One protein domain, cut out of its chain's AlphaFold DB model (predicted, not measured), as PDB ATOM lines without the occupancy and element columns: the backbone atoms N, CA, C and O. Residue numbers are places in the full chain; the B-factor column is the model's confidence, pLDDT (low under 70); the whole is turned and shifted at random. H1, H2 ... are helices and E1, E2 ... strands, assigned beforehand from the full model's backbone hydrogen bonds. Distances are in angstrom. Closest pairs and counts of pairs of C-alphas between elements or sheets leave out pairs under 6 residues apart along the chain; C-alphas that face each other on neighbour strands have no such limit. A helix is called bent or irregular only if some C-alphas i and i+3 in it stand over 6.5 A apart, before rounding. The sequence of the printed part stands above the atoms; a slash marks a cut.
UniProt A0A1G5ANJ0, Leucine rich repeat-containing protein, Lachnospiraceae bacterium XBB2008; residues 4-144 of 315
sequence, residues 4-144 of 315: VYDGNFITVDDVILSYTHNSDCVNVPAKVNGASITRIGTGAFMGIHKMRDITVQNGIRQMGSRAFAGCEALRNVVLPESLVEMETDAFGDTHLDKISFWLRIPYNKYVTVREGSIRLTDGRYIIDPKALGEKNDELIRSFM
ATOM      1  N   VAL A   4     203.187 207.201 153.835       94.12
ATOM      2  CA  VAL A   4     203.534 208.458 153.163       94.12
ATOM      3  C   VAL A   4     204.675 208.213 152.184       94.12
ATOM      4  O   VAL A   4     205.616 207.490 152.492       94.12
ATOM      5  N   TYR A   5     204.589 208.836 151.012       93.31
ATOM      6  CA  TYR A   5     205.683 208.932 150.053       93.31
ATOM      7  C   TYR A   5     205.895 210.405 149.699       93.31
ATOM      8  O   TYR A   5     204.939 211.080 149.315       93.31
ATOM      9  N   ASP A   6     207.113 210.919 149.872       90.31
ATOM     10  CA  ASP A   6     207.466 212.327 149.606       90.31
ATOM     11  C   ASP A   6     208.292 212.526 148.325       90.31
ATOM     12  O   ASP A   6     208.788 213.617 148.057       90.31
ATOM     13  N   GLY A   7     208.431 211.466 147.529       88.94
ATOM     14  CA  GLY A   7     209.310 211.428 146.369       88.94
ATOM     15  C   GLY A   7     210.635 210.735 146.656       88.94
ATOM     16  O   GLY A   7     211.156 210.119 145.745       88.94
ATOM     17  N   ASN A   8     211.139 210.730 147.893       93.12
ATOM     18  CA  ASN A   8     212.413 210.092 148.242       93.12
ATOM     19  C   ASN A   8     212.226 208.927 149.219       93.12
ATOM     20  O   ASN A   8     212.780 207.842 149.016       93.12
ATOM     21  N   PHE A   9     211.425 209.147 150.258       95.56
ATOM     22  CA  PHE A   9     211.222 208.248 151.384       95.56
ATOM     23  C   PHE A   9     209.803 207.689 151.383       95.56
ATOM     24  O   PHE A   9     208.825 208.423 151.233       95.56
ATOM     25  N   ILE A  10     209.696 206.382 151.603       96.12
ATOM     26  CA  ILE A  10     208.455 205.698 151.952       96.12
ATOM     27  C   ILE A  10     208.458 205.517 153.466       96.12
ATOM     28  O   ILE A  10     209.371 204.895 154.015       96.12
ATOM     29  N   THR A  11     207.440 206.043 154.142       97.06
ATOM     30  CA  THR A  11     207.302 205.943 155.596       97.06
ATOM     31  C   THR A  11     205.991 205.286 155.997       97.06
ATOM     32  O   THR A  11     204.993 205.357 155.274       97.06
ATOM     33  N   VAL A  12     205.995 204.650 157.167       96.31
ATOM     34  CA  VAL A  12     204.792 204.192 157.864       96.31
ATOM     35  C   VAL A  12     204.831 204.736 159.276       96.31
ATOM     36  O   VAL A  12     205.740 204.421 160.039       96.31
ATOM     37  N   ASP A  13     203.834 205.556 159.599       94.12
ATOM     38  CA  ASP A  13     203.769 206.289 160.860       94.12
ATOM     39  C   ASP A  13     205.066 207.108 161.079       94.12
ATOM     40  O   ASP A  13     205.311 208.051 160.323       94.12
ATOM     41  N   ASP A  14     205.901 206.765 162.060       95.69
ATOM     42  CA  ASP A  14     207.157 207.457 162.391       95.69
ATOM     43  C   ASP A  14     208.427 206.734 161.895       95.69
ATOM     44  O   ASP A  14     209.543 207.077 162.307       95.69
ATOM     45  N   VAL A  15     208.267 205.750 161.002       97.44
ATOM     46  CA  VAL A  15     209.342 204.874 160.514       97.44
ATOM     47  C   VAL A  15     209.601 205.091 159.025       97.44
ATOM     48  O   VAL A  15     208.682 204.977 158.215       97.44
ATOM     49  N   ILE A  16     210.858 205.319 158.636       97.88
ATOM     50  CA  ILE A  16     211.284 205.218 157.228       97.88
ATOM     51  C   ILE A  16     211.422 203.739 156.870       97.88
ATOM     52  O   ILE A  16     212.253 203.050 157.450       97.88
ATOM     53  N   LEU A  17     210.634 203.254 155.912       97.12
ATOM     54  CA  LEU A  17     210.684 201.864 155.450       97.12
ATOM     55  C   LEU A  17     211.550 201.667 154.212       97.12
ATOM     56  O   LEU A  17     212.069 200.577 154.011       97.12
ATOM     57  N   SER A  18     211.666 202.681 153.357       96.50
ATOM     58  CA  SER A  18     212.473 202.581 152.144       96.50
ATOM     59  C   SER A  18     212.884 203.957 151.641       96.50
ATOM     60  O   SER A  18     212.084 204.894 151.640       96.50
ATOM     61  N   TYR A  19     214.124 204.065 151.186       96.25
ATOM     62  CA  TYR A  19     214.615 205.155 150.361       96.25
ATOM     63  C   TYR A  19     214.729 204.680 148.915       96.25
ATOM     64  O   TYR A  19     215.330 203.651 148.620       96.25
ATOM     65  N   THR A  20     214.121 205.435 148.012       90.75
ATOM     66  CA  THR A  20     213.876 205.006 146.623       90.75
ATOM     67  C   THR A  20     214.866 205.590 145.621       90.75
ATOM     68  O   THR A  20     214.830 205.260 144.437       90.75
ATOM     69  N   HIS A  21     215.742 206.480 146.080       88.69
ATOM     70  CA  HIS A  21     216.678 207.212 145.240       88.69
ATOM     71  C   HIS A  21     218.082 206.599 145.297       88.69
ATOM     72  O   HIS A  21     218.447 205.903 146.239       88.69
ATOM     73  N   ASN A  22     218.893 206.865 144.273       84.69
ATOM     74  CA  ASN A  22     220.262 206.350 144.168       84.69
ATOM     75  C   ASN A  22     221.266 207.511 144.134       84.69
ATOM     76  O   ASN A  22     221.955 207.731 143.135       84.69
ATOM     77  N   SER A  23     221.259 208.289 145.218       90.75
ATOM     78  CA  SER A  23     222.128 209.452 145.430       90.75
ATOM     79  C   SER A  23     223.446 209.042 146.090       90.75
ATOM     80  O   SER A  23     223.498 208.054 146.820       90.75
ATOM     81  N   ASP A  24     224.500 209.817 145.849       91.75
ATOM     82  CA  ASP A  24     225.807 209.663 146.494       91.75
ATOM     83  C   ASP A  24     225.835 210.222 147.923       91.75
ATOM     84  O   ASP A  24     226.465 209.628 148.796       91.75
ATOM     85  N   CYS A  25     225.091 211.294 148.185       92.81
ATOM     86  CA  CYS A  25     224.927 211.874 149.514       92.81
ATOM     87  C   CYS A  25     223.462 211.821 149.948       92.81
ATOM     88  O   CYS A  25     222.573 212.278 149.221       92.81
ATOM     89  N   VAL A  26     223.201 211.312 151.153       94.50
ATOM     90  CA  VAL A  26     221.849 211.242 151.717       94.50
ATOM     91  C   VAL A  26     221.774 211.960 153.055       94.50
ATOM     92  O   VAL A  26     222.534 211.696 153.985       94.50
ATOM     93  N   ASN A  27     220.799 212.859 153.160       94.12
ATOM     94  CA  ASN A  27     220.407 213.480 154.414       94.12
ATOM     95  C   ASN A  27     219.083 212.857 154.868       94.12
ATOM     96  O   ASN A  27     218.041 213.132 154.273       94.12
ATOM     97  N   VAL A  28     219.125 211.997 155.885       95.69
ATOM     98  CA  VAL A  28     217.937 211.331 156.431       95.69
ATOM     99  C   VAL A  28     217.191 212.320 157.327       95.69
ATOM    100  O   VAL A  28     217.722 212.710 158.373       95.69
ATOM    101  N   PRO A  29     215.977 212.753 156.949       94.50
ATOM    102  CA  PRO A  29     215.297 213.833 157.639       94.50
ATOM    103  C   PRO A  29     214.598 213.342 158.910       94.50
ATOM    104  O   PRO A  29     214.059 212.241 158.970       94.50
ATOM    105  N   ALA A  30     214.505 214.219 159.910       92.94
ATOM    106  CA  ALA A  30     213.693 213.981 161.106       92.94
ATOM    107  C   ALA A  30     212.194 214.241 160.877       92.94
ATOM    108  O   ALA A  30     211.377 214.029 161.773       92.94
ATOM    109  N   LYS A  31     211.819 214.747 159.694       95.00
ATOM    110  CA  LYS A  31     210.432 214.981 159.294       95.00
ATOM    111  C   LYS A  31     210.223 214.641 157.826       95.00
ATOM    112  O   LYS A  31     210.984 215.104 156.984       95.00
ATOM    113  N   VAL A  32     209.144 213.928 157.527       93.88
ATOM    114  CA  VAL A  32     208.690 213.635 156.159       93.88
ATOM    115  C   VAL A  32     207.250 214.124 156.032       93.88
ATOM    116  O   VAL A  32     206.392 213.747 156.829       93.88
ATOM    117  N   ASN A  33     206.979 215.031 155.086       90.38
ATOM    118  CA  ASN A  33     205.672 215.694 154.914       90.38
ATOM    119  C   ASN A  33     205.060 216.231 156.228       90.38
ATOM    120  O   ASN A  33     203.867 216.088 156.496       90.38
ATOM    121  N   GLY A  34     205.903 216.826 157.077       89.94
ATOM    122  CA  GLY A  34     205.504 217.410 158.360       89.94
ATOM    123  C   GLY A  34     205.291 216.409 159.503       89.94
ATOM    124  O   GLY A  34     205.165 216.844 160.647       89.94
ATOM    125  N   ALA A  35     205.303 215.099 159.237       90.81
ATOM    126  CA  ALA A  35     205.273 214.071 160.273       90.81
ATOM    127  C   ALA A  35     206.682 213.831 160.825       90.81
ATOM    128  O   ALA A  35     207.629 213.696 160.052       90.81
ATOM    129  N   SER A  36     206.821 213.788 162.152       96.00
ATOM    130  CA  SER A  36     208.090 213.458 162.807       96.00
ATOM    131  C   SER A  36     208.454 211.999 162.563       96.00
ATOM    132  O   SER A  36     207.634 211.111 162.788       96.00
ATOM    133  N   ILE A  37     209.694 211.767 162.150       97.44
ATOM    134  CA  ILE A  37     210.289 210.443 162.021       97.44
ATOM    135  C   ILE A  37     211.189 210.224 163.227       97.44
ATOM    136  O   ILE A  37     211.988 211.090 163.587       97.44
ATOM    137  N   THR A  38     211.054 209.060 163.847       96.56
ATOM    138  CA  THR A  38     211.853 208.669 165.012       96.56
ATOM    139  C   THR A  38     212.680 207.417 164.727       96.56
ATOM    140  O   THR A  38     213.597 207.114 165.491       96.56
ATOM    141  N   ARG A  39     212.401 206.685 163.638       96.88
ATOM    142  CA  ARG A  39     213.029 205.388 163.356       96.88
ATOM    143  C   ARG A  39     213.391 205.221 161.883       96.88
ATOM    144  O   ARG A  39     212.637 205.603 160.987       96.88
ATOM    145  N   ILE A  40     214.525 204.573 161.649       97.88
ATOM    146  CA  ILE A  40     214.889 203.994 160.356       97.88
ATOM    147  C   ILE A  40     214.576 202.503 160.435       97.88
ATOM    148  O   ILE A  40     215.067 201.814 161.326       97.88
ATOM    149  N   GLY A  41     213.721 202.020 159.543       97.88
ATOM    150  CA  GLY A  41     213.268 200.637 159.513       97.88
ATOM    151  C   GLY A  41     214.325 199.664 158.998       97.88
ATOM    152  O   GLY A  41     215.335 200.045 158.402       97.88
ATOM    153  N   THR A  42     214.055 198.380 159.215       97.56
ATOM    154  CA  THR A  42     214.865 197.267 158.713       97.56
ATOM    155  C   THR A  42     215.056 197.374 157.202       97.56
ATOM    156  O   THR A  42     214.080 197.456 156.458       97.56
ATOM    157  N   GLY A  43     216.310 197.366 156.747       96.81
ATOM    158  CA  GLY A  43     216.641 197.406 155.319       96.81
ATOM    159  C   GLY A  43     216.250 198.684 154.568       96.81
ATOM    160  O   GLY A  43     216.251 198.668 153.339       96.81
ATOM    161  N   ALA A  44     215.921 199.783 155.257       97.62
ATOM    162  CA  ALA A  44     215.358 200.977 154.619       97.62
ATOM    163  C   ALA A  44     216.237 201.602 153.519       97.62
ATOM    164  O   ALA A  44     215.722 202.231 152.597       97.62
ATOM    165  N   PHE A  45     217.549 201.414 153.594       97.88
ATOM    166  CA  PHE A  45     218.550 201.893 152.644       97.88
ATOM    167  C   PHE A  45     219.407 200.741 152.099       97.88
ATOM    168  O   PHE A  45     220.526 200.962 151.647       97.88
ATOM    169  N   MET A  46     218.923 199.499 152.163       96.00
ATOM    170  CA  MET A  46     219.703 198.324 151.771       96.00
ATOM    171  C   MET A  46     220.097 198.365 150.283       96.00
ATOM    172  O   MET A  46     219.263 198.622 149.417       96.00
ATOM    173  N   GLY A  47     221.364 198.063 149.984       95.25
ATOM    174  CA  GLY A  47     221.861 197.856 148.620       95.25
ATOM    175  C   GLY A  47     222.027 199.123 147.776       95.25
ATOM    176  O   GLY A  47     222.039 199.051 146.547       95.25
ATOM    177  N   ILE A  48     222.148 200.307 148.385       95.56
ATOM    178  CA  ILE A  48     222.340 201.550 147.624       95.56
ATOM    179  C   ILE A  48     223.827 201.733 147.305       95.56
ATOM    180  O   ILE A  48     224.575 202.431 147.990       95.56
ATOM    181  N   HIS A  49     224.261 201.107 146.214       94.06
ATOM    182  CA  HIS A  49     225.672 201.017 145.826       94.06
ATOM    183  C   HIS A  49     226.339 202.345 145.429       94.06
ATOM    184  O   HIS A  49     227.555 202.368 145.265       94.06
ATOM    185  N   LYS A  50     225.595 203.444 145.236       95.00
ATOM    186  CA  LYS A  50     226.198 204.766 144.967       95.00
ATOM    187  C   LYS A  50     226.411 205.611 146.216       95.00
ATOM    188  O   LYS A  50     227.164 206.577 146.139       95.00
ATOM    189  N   MET A  51     225.764 205.270 147.328       96.19
ATOM    190  CA  MET A  51     225.757 206.103 148.524       96.19
ATOM    191  C   MET A  51     227.126 206.091 149.191       96.19
ATOM    192  O   MET A  51     227.591 205.034 149.597       96.19
ATOM    193  N   ARG A  52     227.759 207.259 149.293       93.69
ATOM    194  CA  ARG A  52     229.076 207.487 149.903       93.69
ATOM    195  C   ARG A  52     228.987 208.135 151.271       93.69
ATOM    196  O   ARG A  52     229.777 207.786 152.150       93.69
ATOM    197  N   ASP A  53     228.026 209.038 151.438       92.44
ATOM    198  CA  ASP A  53     227.902 209.874 152.623       92.44
ATOM    199  C   ASP A  53     226.467 209.878 153.146       92.44
ATOM    200  O   ASP A  53     225.506 210.076 152.395       92.44
ATOM    201  N   ILE A  54     226.328 209.702 154.459       95.62
ATOM    202  CA  ILE A  54     225.043 209.766 155.150       95.62
ATOM    203  C   ILE A  54     225.132 210.736 156.312       95.62
ATOM    204  O   ILE A  54     226.015 210.638 157.161       95.62
ATOM    205  N   THR A  55     224.160 211.635 156.392       89.75
ATOM    206  CA  THR A  55     223.879 212.417 157.597       89.75
ATOM    207  C   THR A  55     222.480 212.082 158.078       89.75
ATOM    208  O   THR A  55     221.517 212.217 157.329       89.75
ATOM    209  N   VAL A  56     222.353 211.646 159.326       92.06
ATOM    210  CA  VAL A  56     221.064 211.357 159.955       92.06
ATOM    211  C   VAL A  56     220.712 212.503 160.905       92.06
ATOM    212  O   VAL A  56     221.483 212.840 161.801       92.06
ATOM    213  N   GLN A  57     219.556 213.135 160.688       89.06
ATOM    214  CA  GLN A  57     219.136 214.325 161.433       89.06
ATOM    215  C   GLN A  57     218.702 214.013 162.872       89.06
ATOM    216  O   GLN A  57     218.163 212.945 163.175       89.06
ATOM    217  N   ASN A  58     218.874 215.002 163.755       86.38
ATOM    218  CA  ASN A  58     218.393 214.942 165.135       86.38
ATOM    219  C   ASN A  58     216.871 214.738 165.183       86.38
ATOM    220  O   ASN A  58     216.115 215.477 164.559       86.38
ATOM    221  N   GLY A  59     216.431 213.754 165.962       87.75
ATOM    222  CA  GLY A  59     215.046 213.284 166.057       87.75
ATOM    223  C   GLY A  59     214.934 211.771 165.864       87.75
ATOM    224  O   GLY A  59     214.097 211.137 166.508       87.75
ATOM    225  N   ILE A  60     215.832 211.183 165.066       93.75
ATOM    226  CA  ILE A  60     215.931 209.731 164.889       93.75
ATOM    227  C   ILE A  60     216.543 209.100 166.144       93.75
ATOM    228  O   ILE A  60     217.608 209.513 166.606       93.75
ATOM    229  N   ARG A  61     215.849 208.106 166.700       90.50
ATOM    230  CA  ARG A  61     216.194 207.393 167.936       90.50
ATOM    231  C   ARG A  61     216.626 205.955 167.706       90.50
ATOM    232  O   ARG A  61     217.416 205.457 168.499       90.50
ATOM    233  N   GLN A  62     216.121 205.299 166.663       91.88
ATOM    234  CA  GLN A  62     216.429 203.893 166.403       91.88
ATOM    235  C   GLN A  62     216.748 203.632 164.935       91.88
ATOM    236  O   GLN A  62     216.167 204.249 164.034       91.88
ATOM    237  N   MET A  63     217.636 202.669 164.719       93.44
ATOM    238  CA  MET A  63     218.025 202.160 163.412       93.44
ATOM    239  C   MET A  63     217.866 200.640 163.394       93.44
ATOM    240  O   MET A  63     218.517 199.940 164.166       93.44
ATOM    241  N   GLY A  64     216.975 200.152 162.536       94.75
ATOM    242  CA  GLY A  64     216.638 198.737 162.436       94.75
ATOM    243  C   GLY A  64     217.735 197.895 161.790       94.75
ATOM    244  O   GLY A  64     218.675 198.409 161.174       94.75
ATOM    245  N   SER A  65     217.589 196.576 161.905       94.38
ATOM    246  CA  SER A  65     218.579 195.632 161.394       94.38
ATOM    247  C   SER A  65     218.806 195.834 159.899       94.38
ATOM    248  O   SER A  65     217.863 196.058 159.130       94.38
ATOM    249  N   ARG A  66     220.072 195.773 159.478       96.19
ATOM    250  CA  ARG A  66     220.455 195.920 158.068       96.19
ATOM    251  C   ARG A  66     219.984 197.211 157.401       96.19
ATOM    252  O   ARG A  66     219.886 197.244 156.177       96.19
ATOM    253  N   ALA A  67     219.692 198.266 158.171       97.19
ATOM    254  CA  ALA A  67     219.178 199.535 157.656       97.19
ATOM    255  C   ALA A  67     219.957 200.055 156.438       97.19
ATOM    256  O   ALA A  67     219.328 200.482 155.481       97.19
ATOM    257  N   PHE A  68     221.286 199.950 156.442       97.25
ATOM    258  CA  PHE A  68     222.201 200.377 155.378       97.25
ATOM    259  C   PHE A  68     223.014 199.214 154.793       97.25
ATOM    260  O   PHE A  68     224.069 199.434 154.193       97.25
ATOM    261  N   ALA A  69     222.555 197.971 154.970       95.81
ATOM    262  CA  ALA A  69     223.349 196.817 154.573       95.81
ATOM    263  C   ALA A  69     223.593 196.776 153.058       95.81
ATOM    264  O   ALA A  69     222.697 197.078 152.269       95.81
ATOM    265  N   GLY A  70     224.802 196.405 152.637       95.50
ATOM    266  CA  GLY A  70     225.171 196.327 151.219       95.50
ATOM    267  C   GLY A  70     225.324 197.683 150.517       95.50
ATOM    268  O   GLY A  70     225.431 197.731 149.291       95.50
ATOM    269  N   CYS A  71     225.357 198.800 151.254       96.44
ATOM    270  CA  CYS A  71     225.794 200.093 150.715       96.44
ATOM    271  C   CYS A  71     227.321 200.103 150.539       96.44
ATOM    272  O   CYS A  71     228.052 200.742 151.291       96.44
ATOM    273  N   GLU A  72     227.821 199.371 149.547       95.00
ATOM    274  CA  GLU A  72     229.258 199.100 149.372       95.00
ATOM    275  C   GLU A  72     230.112 200.353 149.117       95.00
ATOM    276  O   GLU A  72     231.317 200.353 149.386       95.00
ATOM    277  N   ALA A  73     229.517 201.441 148.617       95.69
ATOM    278  CA  ALA A  73     230.202 202.721 148.430       95.69
ATOM    279  C   ALA A  73     230.217 203.603 149.687       95.69
ATOM    280  O   ALA A  73     230.916 204.616 149.679       95.69
ATOM    281  N   LEU A  74     229.511 203.224 150.758       95.88
ATOM    282  CA  LEU A  74     229.365 204.054 151.950       95.88
ATOM    283  C   LEU A  74     230.709 204.153 152.667       95.88
ATOM    284  O   LEU A  74     231.318 203.130 152.988       95.88
ATOM    285  N   ARG A  75     231.183 205.385 152.870       85.88
ATOM    286  CA  ARG A  75     232.457 205.700 153.532       85.88
ATOM    287  C   ARG A  75     232.257 206.526 154.791       85.88
ATOM    288  O   ARG A  75     232.902 206.226 155.792       85.88
ATOM    289  N   ASN A  76     231.372 207.524 154.762       84.25
ATOM    290  CA  ASN A  76     231.204 208.441 155.886       84.25
ATOM    291  C   ASN A  76     229.765 208.470 156.393       84.25
ATOM    292  O   ASN A  76     228.811 208.631 155.631       84.25
ATOM    293  N   VAL A  77     229.620 208.371 157.712       88.12
ATOM    294  CA  VAL A  77     228.322 208.429 158.388       88.12
ATOM    295  C   VAL A  77     228.375 209.451 159.519       88.12
ATOM    296  O   VAL A  77     229.302 209.449 160.328       88.12
ATOM    297  N   VAL A  78     227.361 210.309 159.598       80.00
ATOM    298  CA  VAL A  78     227.123 211.229 160.715       80.00
ATOM    299  C   VAL A  78     225.794 210.865 161.374       80.00
ATOM    300  O   VAL A  78     224.729 211.034 160.782       80.00
ATOM    301  N   LEU A  79     225.871 210.355 162.599       83.44
ATOM    302  CA  LEU A  79     224.746 209.965 163.443       83.44
ATOM    303  C   LEU A  79     224.293 211.134 164.343       83.44
ATOM    304  O   LEU A  79     225.122 211.962 164.743       83.44
ATOM    305  N   PRO A  80     222.996 211.211 164.692       83.06
ATOM    306  CA  PRO A  80     222.458 212.283 165.512       83.06
ATOM    307  C   PRO A  80     222.701 212.037 167.001       83.06
ATOM    308  O   PRO A  80     222.864 210.903 167.441       83.06
ATOM    309  N   GLU A  81     222.604 213.103 167.796       73.75
ATOM    310  CA  GLU A  81     222.661 213.034 169.266       73.75
ATOM    311  C   GLU A  81     221.501 212.224 169.855       73.75
ATOM    312  O   GLU A  81     221.611 211.602 170.908       73.75
ATOM    313  N   SER A  82     220.356 212.239 169.172       83.50
ATOM    314  CA  SER A  82     219.140 211.577 169.634       83.50
ATOM    315  C   SER A  82     219.147 210.061 169.457       83.50
ATOM    316  O   SER A  82     218.191 209.430 169.918       83.50
ATOM    317  N   LEU A  83     220.146 209.492 168.772       84.31
ATOM    318  CA  LEU A  83     220.212 208.059 168.499       84.31
ATOM    319  C   LEU A  83     220.443 207.294 169.806       84.31
ATOM    320  O   LEU A  83     221.361 207.591 170.563       84.31
ATOM    321  N   VAL A  84     219.575 206.324 170.074       81.69
ATOM    322  CA  VAL A  84     219.587 205.505 171.293       81.69
ATOM    323  C   VAL A  84     219.967 204.064 170.980       81.69
ATOM    324  O   VAL A  84     220.550 203.388 171.821       81.69
ATOM    325  N   GLU A  85     219.618 203.583 169.786       83.75
ATOM    326  CA  GLU A  85     219.723 202.168 169.457       83.75
ATOM    327  C   GLU A  85     220.030 201.944 167.975       83.75
ATOM    328  O   GLU A  85     219.454 202.585 167.089       83.75
ATOM    329  N   MET A  86     220.924 200.990 167.725       87.19
ATOM    330  CA  MET A  86     221.214 200.434 166.410       87.19
ATOM    331  C   MET A  86     221.144 198.913 166.513       87.19
ATOM    332  O   MET A  86     221.841 198.315 167.329       87.19
ATOM    333  N   GLU A  87     220.306 198.296 165.692       89.00
ATOM    334  CA  GLU A  87     220.171 196.844 165.637       89.00
ATOM    335  C   GLU A  87     221.309 196.191 164.825       89.00
ATOM    336  O   GLU A  87     222.067 196.849 164.106       89.00
ATOM    337  N   THR A  88     221.414 194.863 164.928       88.38
ATOM    338  CA  THR A  88     222.460 194.047 164.298       88.38
ATOM    339  C   THR A  88     222.606 194.313 162.799       88.38
ATOM    340  O   THR A  88     221.610 194.390 162.064       88.38
ATOM    341  N   ASP A  89     223.858 194.401 162.346       89.75
ATOM    342  CA  ASP A  89     224.256 194.617 160.952       89.75
ATOM    343  C   ASP A  89     223.628 195.850 160.294       89.75
ATOM    344  O   ASP A  89     223.501 195.887 159.071       89.75
ATOM    345  N   ALA A  90     223.235 196.878 161.055       92.88
ATOM    346  CA  ALA A  90     222.732 198.128 160.486       92.88
ATOM    347  C   ALA A  90     223.637 198.676 159.364       92.88
ATOM    348  O   ALA A  90     223.115 199.162 158.365       92.88
ATOM    349  N   PHE A  91     224.960 198.512 159.479       93.25
ATOM    350  CA  PHE A  91     225.956 198.842 158.448       93.25
ATOM    351  C   PHE A  91     226.681 197.606 157.877       93.25
ATOM    352  O   PHE A  91     227.816 197.711 157.410       93.25
ATOM    353  N   GLY A  92     226.042 196.434 157.886       91.25
ATOM    354  CA  GLY A  92     226.608 195.202 157.331       91.25
ATOM    355  C   GLY A  92     226.999 195.345 155.858       91.25
ATOM    356  O   GLY A  92     226.346 196.045 155.089       91.25
ATOM    357  N   ASP A  93     228.085 194.699 155.446       93.50
ATOM    358  CA  ASP A  93     228.591 194.776 154.069       93.50
ATOM    359  C   ASP A  93     228.884 196.203 153.547       93.50
ATOM    360  O   ASP A  93     228.864 196.450 152.341       93.50
ATOM    361  N   THR A  94     229.180 197.149 154.443       92.88
ATOM    362  CA  THR A  94     229.690 198.486 154.089       92.88
ATOM    363  C   THR A  94     231.208 198.567 154.285       92.88
ATOM    364  O   THR A  94     231.832 197.635 154.797       92.88
ATOM    365  N   HIS A  95     231.819 199.676 153.855       88.88
ATOM    366  CA  HIS A  95     233.261 199.914 153.980       88.88
ATOM    367  C   HIS A  95     233.529 201.286 154.598       88.88
ATOM    368  O   HIS A  95     234.125 202.159 153.969       88.88
ATOM    369  N   LEU A  96     233.067 201.491 155.828       84.88
ATOM    370  CA  LEU A  96     233.168 202.782 156.495       84.88
ATOM    371  C   LEU A  96     234.638 203.181 156.694       84.88
ATOM    372  O   LEU A  96     235.462 202.416 157.202       84.88
ATOM    373  N   ASP A  97     234.969 204.397 156.277       76.88
ATOM    374  CA  ASP A  97     236.230 205.067 156.601       76.88
ATOM    375  C   ASP A  97     236.062 205.904 157.865       76.88
ATOM    376  O   ASP A  97     236.997 206.013 158.662       76.88
ATOM    377  N   LYS A  98     234.862 206.477 158.052       74.06
ATOM    378  CA  LYS A  98     234.544 207.351 159.171       74.06
ATOM    379  C   LYS A  98     233.099 207.215 159.651       74.06
ATOM    380  O   LYS A  98     232.158 207.271 158.864       74.06
ATOM    381  N   ILE A  99     232.913 207.170 160.967       75.81
ATOM    382  CA  ILE A  99     231.612 207.349 161.618       75.81
ATOM    383  C   ILE A  99     231.709 208.432 162.691       75.81
ATOM    384  O   ILE A  99     232.638 208.453 163.493       75.81
ATOM    385  N   SER A 100     230.783 209.384 162.672       68.31
ATOM    386  CA  SER A 100     230.743 210.502 163.617       68.31
ATOM    387  C   SER A 100     229.408 210.538 164.332       68.31
ATOM    388  O   SER A 100     228.387 210.236 163.725       68.31
ATOM    389  N   PHE A 101     229.391 210.950 165.591       65.25
ATOM    390  CA  PHE A 101     228.161 211.103 166.358       65.25
ATOM    391  C   PHE A 101     228.281 212.276 167.322       65.25
ATOM    392  O   PHE A 101     229.372 212.632 167.776       65.25
ATOM    393  N   TRP A 102     227.142 212.888 167.613       59.75
ATOM    394  CA  TRP A 102     227.042 213.922 168.630       59.75
ATOM    395  C   TRP A 102     226.712 213.277 169.966       59.75
ATOM    396  O   TRP A 102     225.849 212.410 170.054       59.75
ATOM    397  N   LEU A 103     227.411 213.693 171.010       54.97
ATOM    398  CA  LEU A 103     227.233 213.195 172.354       54.97
ATOM    399  C   LEU A 103     226.993 214.358 173.295       54.97
ATOM    400  O   LEU A 103     227.872 215.196 173.475       54.97
ATOM    401  N   ARG A 104     225.836 214.359 173.948       55.66
ATOM    402  CA  ARG A 104     225.577 215.233 175.084       55.66
ATOM    403  C   ARG A 104     225.870 214.494 176.376       55.66
ATOM    404  O   ARG A 104     225.239 213.483 176.682       55.66
ATOM    405  N   ILE A 105     226.832 215.010 177.124       50.97
ATOM    406  CA  ILE A 105     227.232 214.507 178.430       50.97
ATOM    407  C   ILE A 105     226.596 215.418 179.473       50.97
ATOM    408  O   ILE A 105     226.971 216.593 179.547       50.97
ATOM    409  N   PRO A 106     225.625 214.912 180.254       48.53
ATOM    410  CA  PRO A 106     225.042 215.698 181.320       48.53
ATOM    411  C   PRO A 106     226.079 216.078 182.369       48.53
ATOM    412  O   PRO A 106     227.029 215.326 182.616       48.53
ATOM    413  N   TYR A 107     225.861 217.208 183.032       42.06
ATOM    414  CA  TYR A 107     226.656 217.589 184.197       42.06
ATOM    415  C   TYR A 107     226.753 216.427 185.213       42.06
ATOM    416  O   TYR A 107     225.753 215.772 185.522       42.06
ATOM    417  N   ASN A 108     227.964 216.145 185.711       42.91
ATOM    418  CA  ASN A 108     228.297 215.017 186.602       42.91
ATOM    419  C   ASN A 108     228.117 213.600 186.019       42.91
ATOM    420  O   ASN A 108     228.001 212.628 186.773       42.91
ATOM    421  N   LYS A 109     228.109 213.443 184.692       44.41
ATOM    422  CA  LYS A 109     228.141 212.130 184.027       44.41
ATOM    423  C   LYS A 109     229.443 211.936 183.251       44.41
ATOM    424  O   LYS A 109     230.068 212.891 182.807       44.41
ATOM    425  N   TYR A 110     229.850 210.680 183.092       44.19
ATOM    426  CA  TYR A 110     231.019 210.280 182.304       44.19
ATOM    427  C   TYR A 110     230.656 209.182 181.298       44.19
ATOM    428  O   TYR A 110     229.566 208.597 181.352       44.19
ATOM    429  N   VAL A 111     231.578 208.926 180.368       44.34
ATOM    430  CA  VAL A 111     231.442 207.959 179.272       44.34
ATOM    431  C   VAL A 111     232.430 206.818 179.497       44.34
ATOM    432  O   VAL A 111     233.585 207.029 179.870       44.34
ATOM    433  N   THR A 112     231.986 205.592 179.260       44.09
ATOM    434  CA  THR A 112     232.823 204.391 179.321       44.09
ATOM    435  C   THR A 112     232.962 203.788 177.931       44.09
ATOM    436  O   THR A 112     232.005 203.768 177.164       44.09
ATOM    437  N   VAL A 113     234.147 203.293 177.586       46.31
ATOM    438  CA  VAL A 113     234.405 202.607 176.316       46.31
ATOM    439  C   VAL A 113     234.793 201.167 176.643       46.31
ATOM    440  O   VAL A 113     235.790 200.921 177.326       46.31
ATOM    441  N   ARG A 114     233.986 200.201 176.206       44.91
ATOM    442  CA  ARG A 114     234.174 198.769 176.482       44.91
ATOM    443  C   ARG A 114     234.064 197.978 175.189       44.91
ATOM    444  O   ARG A 114     233.061 198.107 174.503       44.91
ATOM    445  N   GLU A 115     235.068 197.160 174.873       48.72
ATOM    446  CA  GLU A 115     235.006 196.184 173.766       48.72
ATOM    447  C   GLU A 115     234.631 196.782 172.399       48.72
ATOM    448  O   GLU A 115     233.904 196.188 171.611       48.72
ATOM    449  N   GLY A 116     235.083 198.004 172.119       48.09
ATOM    450  CA  GLY A 116     234.711 198.718 170.899       48.09
ATOM    451  C   GLY A 116     233.304 199.331 170.915       48.09
ATOM    452  O   GLY A 116     232.922 200.015 169.971       48.09
ATOM    453  N   SER A 117     232.550 199.139 172.000       51.97
ATOM    454  CA  SER A 117     231.319 199.868 172.286       51.97
ATOM    455  C   SER A 117     231.604 201.132 173.086       51.97
ATOM    456  O   SER A 117     232.390 201.125 174.036       51.97
ATOM    457  N   ILE A 118     230.897 202.211 172.773       51.25
ATOM    458  CA  ILE A 118     230.887 203.421 173.604       51.25
ATOM    459  C   ILE A 118     229.580 203.389 174.396       51.25
ATOM    460  O   ILE A 118     228.511 203.272 173.803       51.25
ATOM    461  N   ARG A 119     229.651 203.431 175.727       52.12
ATOM    462  CA  ARG A 119     228.493 203.380 176.628       52.12
ATOM    463  C   ARG A 119     228.468 204.581 177.557       52.12
ATOM    464  O   ARG A 119     229.483 204.946 178.155       52.12
ATOM    465  N   LEU A 120     227.291 205.157 177.739       43.81
ATOM    466  CA  LEU A 120     227.048 206.077 178.840       43.81
ATOM    467  C   LEU A 120     226.927 205.306 180.155       43.81
ATOM    468  O   LEU A 120     226.559 204.134 180.192       43.81
ATOM    469  N   THR A 121     227.230 205.990 181.251       40.47
ATOM    470  CA  THR A 121     227.117 205.459 182.620       40.47
ATOM    471  C   THR A 121     225.697 205.107 183.043       40.47
ATOM    472  O   THR A 121     225.513 204.369 184.001       40.47
ATOM    473  N   ASP A 122     224.691 205.598 182.320       46.19
ATOM    474  CA  ASP A 122     223.292 205.190 182.470       46.19
ATOM    475  C   ASP A 122     222.949 203.892 181.704       46.19
ATOM    476  O   ASP A 122     221.791 203.484 181.676       46.19
ATOM    477  N   GLY A 123     223.942 203.240 181.088       47.50
ATOM    478  CA  GLY A 123     223.788 201.982 180.359       47.50
ATOM    479  C   GLY A 123     223.417 202.132 178.882       47.50
ATOM    480  O   GLY A 123     223.343 201.118 178.187       47.50
ATOM    481  N   ARG A 124     223.214 203.355 178.365       51.69
ATOM    482  CA  ARG A 124     222.909 203.567 176.937       51.69
ATOM    483  C   ARG A 124     224.112 203.257 176.046       51.69
ATOM    484  O   ARG A 124     225.228 203.698 176.326       51.69
ATOM    485  N   TYR A 125     223.866 202.545 174.948       51.88
ATOM    486  CA  TYR A 125     224.848 202.304 173.891       51.88
ATOM    487  C   TYR A 125     224.906 203.509 172.955       51.88
ATOM    488  O   TYR A 125     223.881 204.023 172.525       51.88
ATOM    489  N   ILE A 126     226.116 203.958 172.644       56.16
ATOM    490  CA  ILE A 126     226.376 205.013 171.665       56.16
ATOM    491  C   ILE A 126     226.778 204.381 170.326       56.16
ATOM    492  O   ILE A 126     226.284 204.802 169.286       56.16
ATOM    493  N   ILE A 127     227.616 203.336 170.346       61.59
ATOM    494  CA  ILE A 127     227.904 202.468 169.193       61.59
ATOM    495  C   ILE A 127     228.066 201.034 169.713       61.59
ATOM    496  O   ILE A 127     228.800 200.833 170.678       61.59
ATOM    497  N   ASP A 128     227.383 200.065 169.095       68.25
ATOM    498  CA  ASP A 128     227.586 198.621 169.295       68.25
ATOM    499  C   ASP A 128     228.340 198.060 168.070       68.25
ATOM    500  O   ASP A 128     227.843 198.201 166.946       68.25
ATOM    501  N   PRO A 129     229.519 197.426 168.233       65.94
ATOM    502  CA  PRO A 129     230.250 196.771 167.147       65.94
ATOM    503  C   PRO A 129     229.393 195.824 166.300       65.94
ATOM    504  O   PRO A 129     229.578 195.755 165.085       65.94
ATOM    505  N   LYS A 130     228.412 195.141 166.906       74.19
ATOM    506  CA  LYS A 130     227.506 194.222 166.198       74.19
ATOM    507  C   LYS A 130     226.614 194.927 165.178       74.19
ATOM    508  O   LYS A 130     226.153 194.301 164.231       74.19
ATOM    509  N   ALA A 131     226.357 196.219 165.355       83.25
ATOM    510  CA  ALA A 131     225.586 197.004 164.401       83.25
ATOM    511  C   ALA A 131     226.434 197.483 163.208       83.25
ATOM    512  O   ALA A 131     225.882 197.798 162.154       83.25
ATOM    513  N   LEU A 132     227.765 197.528 163.347       81.69
ATOM    514  CA  LEU A 132     228.671 197.919 162.263       81.69
ATOM    515  C   LEU A 132     228.953 196.769 161.287       81.69
ATOM    516  O   LEU A 132     229.195 197.030 160.113       81.69
ATOM    517  N   GLY A 133     228.871 195.516 161.738       80.31
ATOM    518  CA  GLY A 133     229.119 194.332 160.914       80.31
ATOM    519  C   GLY A 133     230.608 194.061 160.648       80.31
ATOM    520  O   GLY A 133     231.452 194.956 160.701       80.31
ATOM    521  N   GLU A 134     230.929 192.807 160.327       80.44
ATOM    522  CA  GLU A 134     232.308 192.274 160.275       80.44
ATOM    523  C   GLU A 134     233.208 192.956 159.225       80.44
ATOM    524  O   GLU A 134     234.418 193.083 159.398       80.44
ATOM    525  N   LYS A 135     232.650 193.478 158.124       83.56
ATOM    526  CA  LYS A 135     233.459 194.187 157.109       83.56
ATOM    527  C   LYS A 135     234.022 195.526 157.591       83.56
ATOM    528  O   LYS A 135     234.946 196.050 156.970       83.56
ATOM    529  N   ASN A 136     233.501 196.056 158.695       77.75
ATOM    530  CA  ASN A 136     234.004 197.266 159.331       77.75
ATOM    531  C   ASN A 136     235.029 196.967 160.439       77.75
ATOM    532  O   ASN A 136     235.359 197.864 161.207       77.75
ATOM    533  N   ASP A 137     235.576 195.748 160.508       71.69
ATOM    534  CA  ASP A 137     236.544 195.298 161.517       71.69
ATOM    535  C   ASP A 137     237.721 196.255 161.753       71.69
ATOM    536  O   ASP A 137     238.137 196.447 162.893       71.69
ATOM    537  N   GLU A 138     238.277 196.875 160.710       66.69
ATOM    538  CA  GLU A 138     239.373 197.846 160.863       66.69
ATOM    539  C   GLU A 138     238.931 199.095 161.628       66.69
ATOM    540  O   GLU A 138     239.638 199.556 162.530       66.69
ATOM    541  N   LEU A 139     237.738 199.605 161.307       65.00
ATOM    542  CA  LEU A 139     237.113 200.703 162.032       65.00
ATOM    543  C   LEU A 139     236.748 200.242 163.447       65.00
ATOM    544  O   LEU A 139     237.072 200.930 164.399       65.00
ATOM    545  N   ILE A 140     236.174 199.048 163.626       64.62
ATOM    546  CA  ILE A 140     235.854 198.474 164.946       64.62
ATOM    547  C   ILE A 140     237.118 198.369 165.818       64.62
ATOM    548  O   ILE A 140     237.112 198.747 166.990       64.62
ATOM    549  N   ARG A 141     238.249 197.939 165.248       58.03
ATOM    550  CA  ARG A 141     239.546 197.890 165.941       58.03
ATOM    551  C   ARG A 141     240.072 199.273 166.315       58.03
ATOM    552  O   ARG A 141     240.841 199.354 167.269       58.03
ATOM    553  N   SER A 142     239.671 200.351 165.632       54.81
ATOM    554  CA  SER A 142     240.009 201.713 166.072       54.81
ATOM    555  C   SER A 142     239.233 202.141 167.324       54.81
ATOM    556  O   SER A 142     239.689 203.034 168.032       54.81
ATOM    557  N   PHE A 143     238.104 201.494 167.649       50.06
ATOM    558  CA  PHE A 143     237.420 201.693 168.936       50.06
ATOM    559  C   PHE A 143     238.093 200.943 170.089       50.06
ATOM    560  O   PHE A 143     237.817 201.227 171.257       50.06
ATOM    561  N   MET A 144     238.928 199.944 169.793       47.00
ATOM    562  CA  MET A 144     239.612 199.201 170.839       47.00
ATOM    563  C   MET A 144     240.777 200.027 171.391       47.00
ATOM    564  O   MET A 144     241.573 200.557 170.613       47.00
TER     565      MET A 144
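Overview. This is residues 4 to 144 of the 315 residues of the protein "Leucine rich repeat-containing protein" of Lachnospiraceae bacterium XBB2008 (UniProt A0A1G5ANJ0). With little regular structure, the chain winds in stacked turns, a solenoid: parallel E3, E4, E5, E6, in that order, form one wall. Hairpin E1-E2 stands at one end, the meander E7-E8-E9, each strand antiparallel to its predecessor, with H1 and H2 at the other. Of 141 printed residues, 54 are in elements, E1 to E9, then H1, H2: mixed, compact, radius of gyration of the C-alphas 14.6 A, spans 43 by 32 by 20 A.

Along the chain. Find E1, residues 9 to 12, from C-alpha 9 at (211.222, 208.248, 151.384). Next come E2, 15 to 19; E3, 25 to 28; E4, 53 to 56; E5, 76 to 79; E6, 98 to 105, 21.8 A; E7, 111 to 114; E8, 117 to 120; E9, 125 to 127; H1, 129 to 132; irregular H2, 134 to 143, 13.8 A, C-alphas 135 and 138 being 7.9 A apart, ending with C-alpha 143 at (237.420, 201.693, 168.936).

Arrangement. Within hydrogen-bond range find N 10 and O 18, 2.8 A, in hairpin E1-E2; N 26 and O 53, 2.9 A, for E3-E4; N 54 and O 76, 2.9 A, for E4-E5; N 77 and O 98, 3.0 A, for E5-E6; N 112 and O 119, 2.8 A, in hairpin E7-E8; N 126 and O 118, 2.7 A, in hairpin E8-E9. H2 only grazes sheet E7 E8 E9 with residues 140 to 143; 4 of its 6 O i to N i+4 pairs are within range, and H1 is too short for any. H1 and H2 are close but not clearly touching, closest C-alphas Pro 129 and Ile 140, 6.3 A.

Size, cuts and confidence. The farthest C-alphas, Gly 7 and Asn 108, are 44.6 A apart. The printed part has no cut; links E3-E4, E4-E5 and E5-E6 are long. Look for pLDDT under 70 at residues 100 to 129 and 138 to 144.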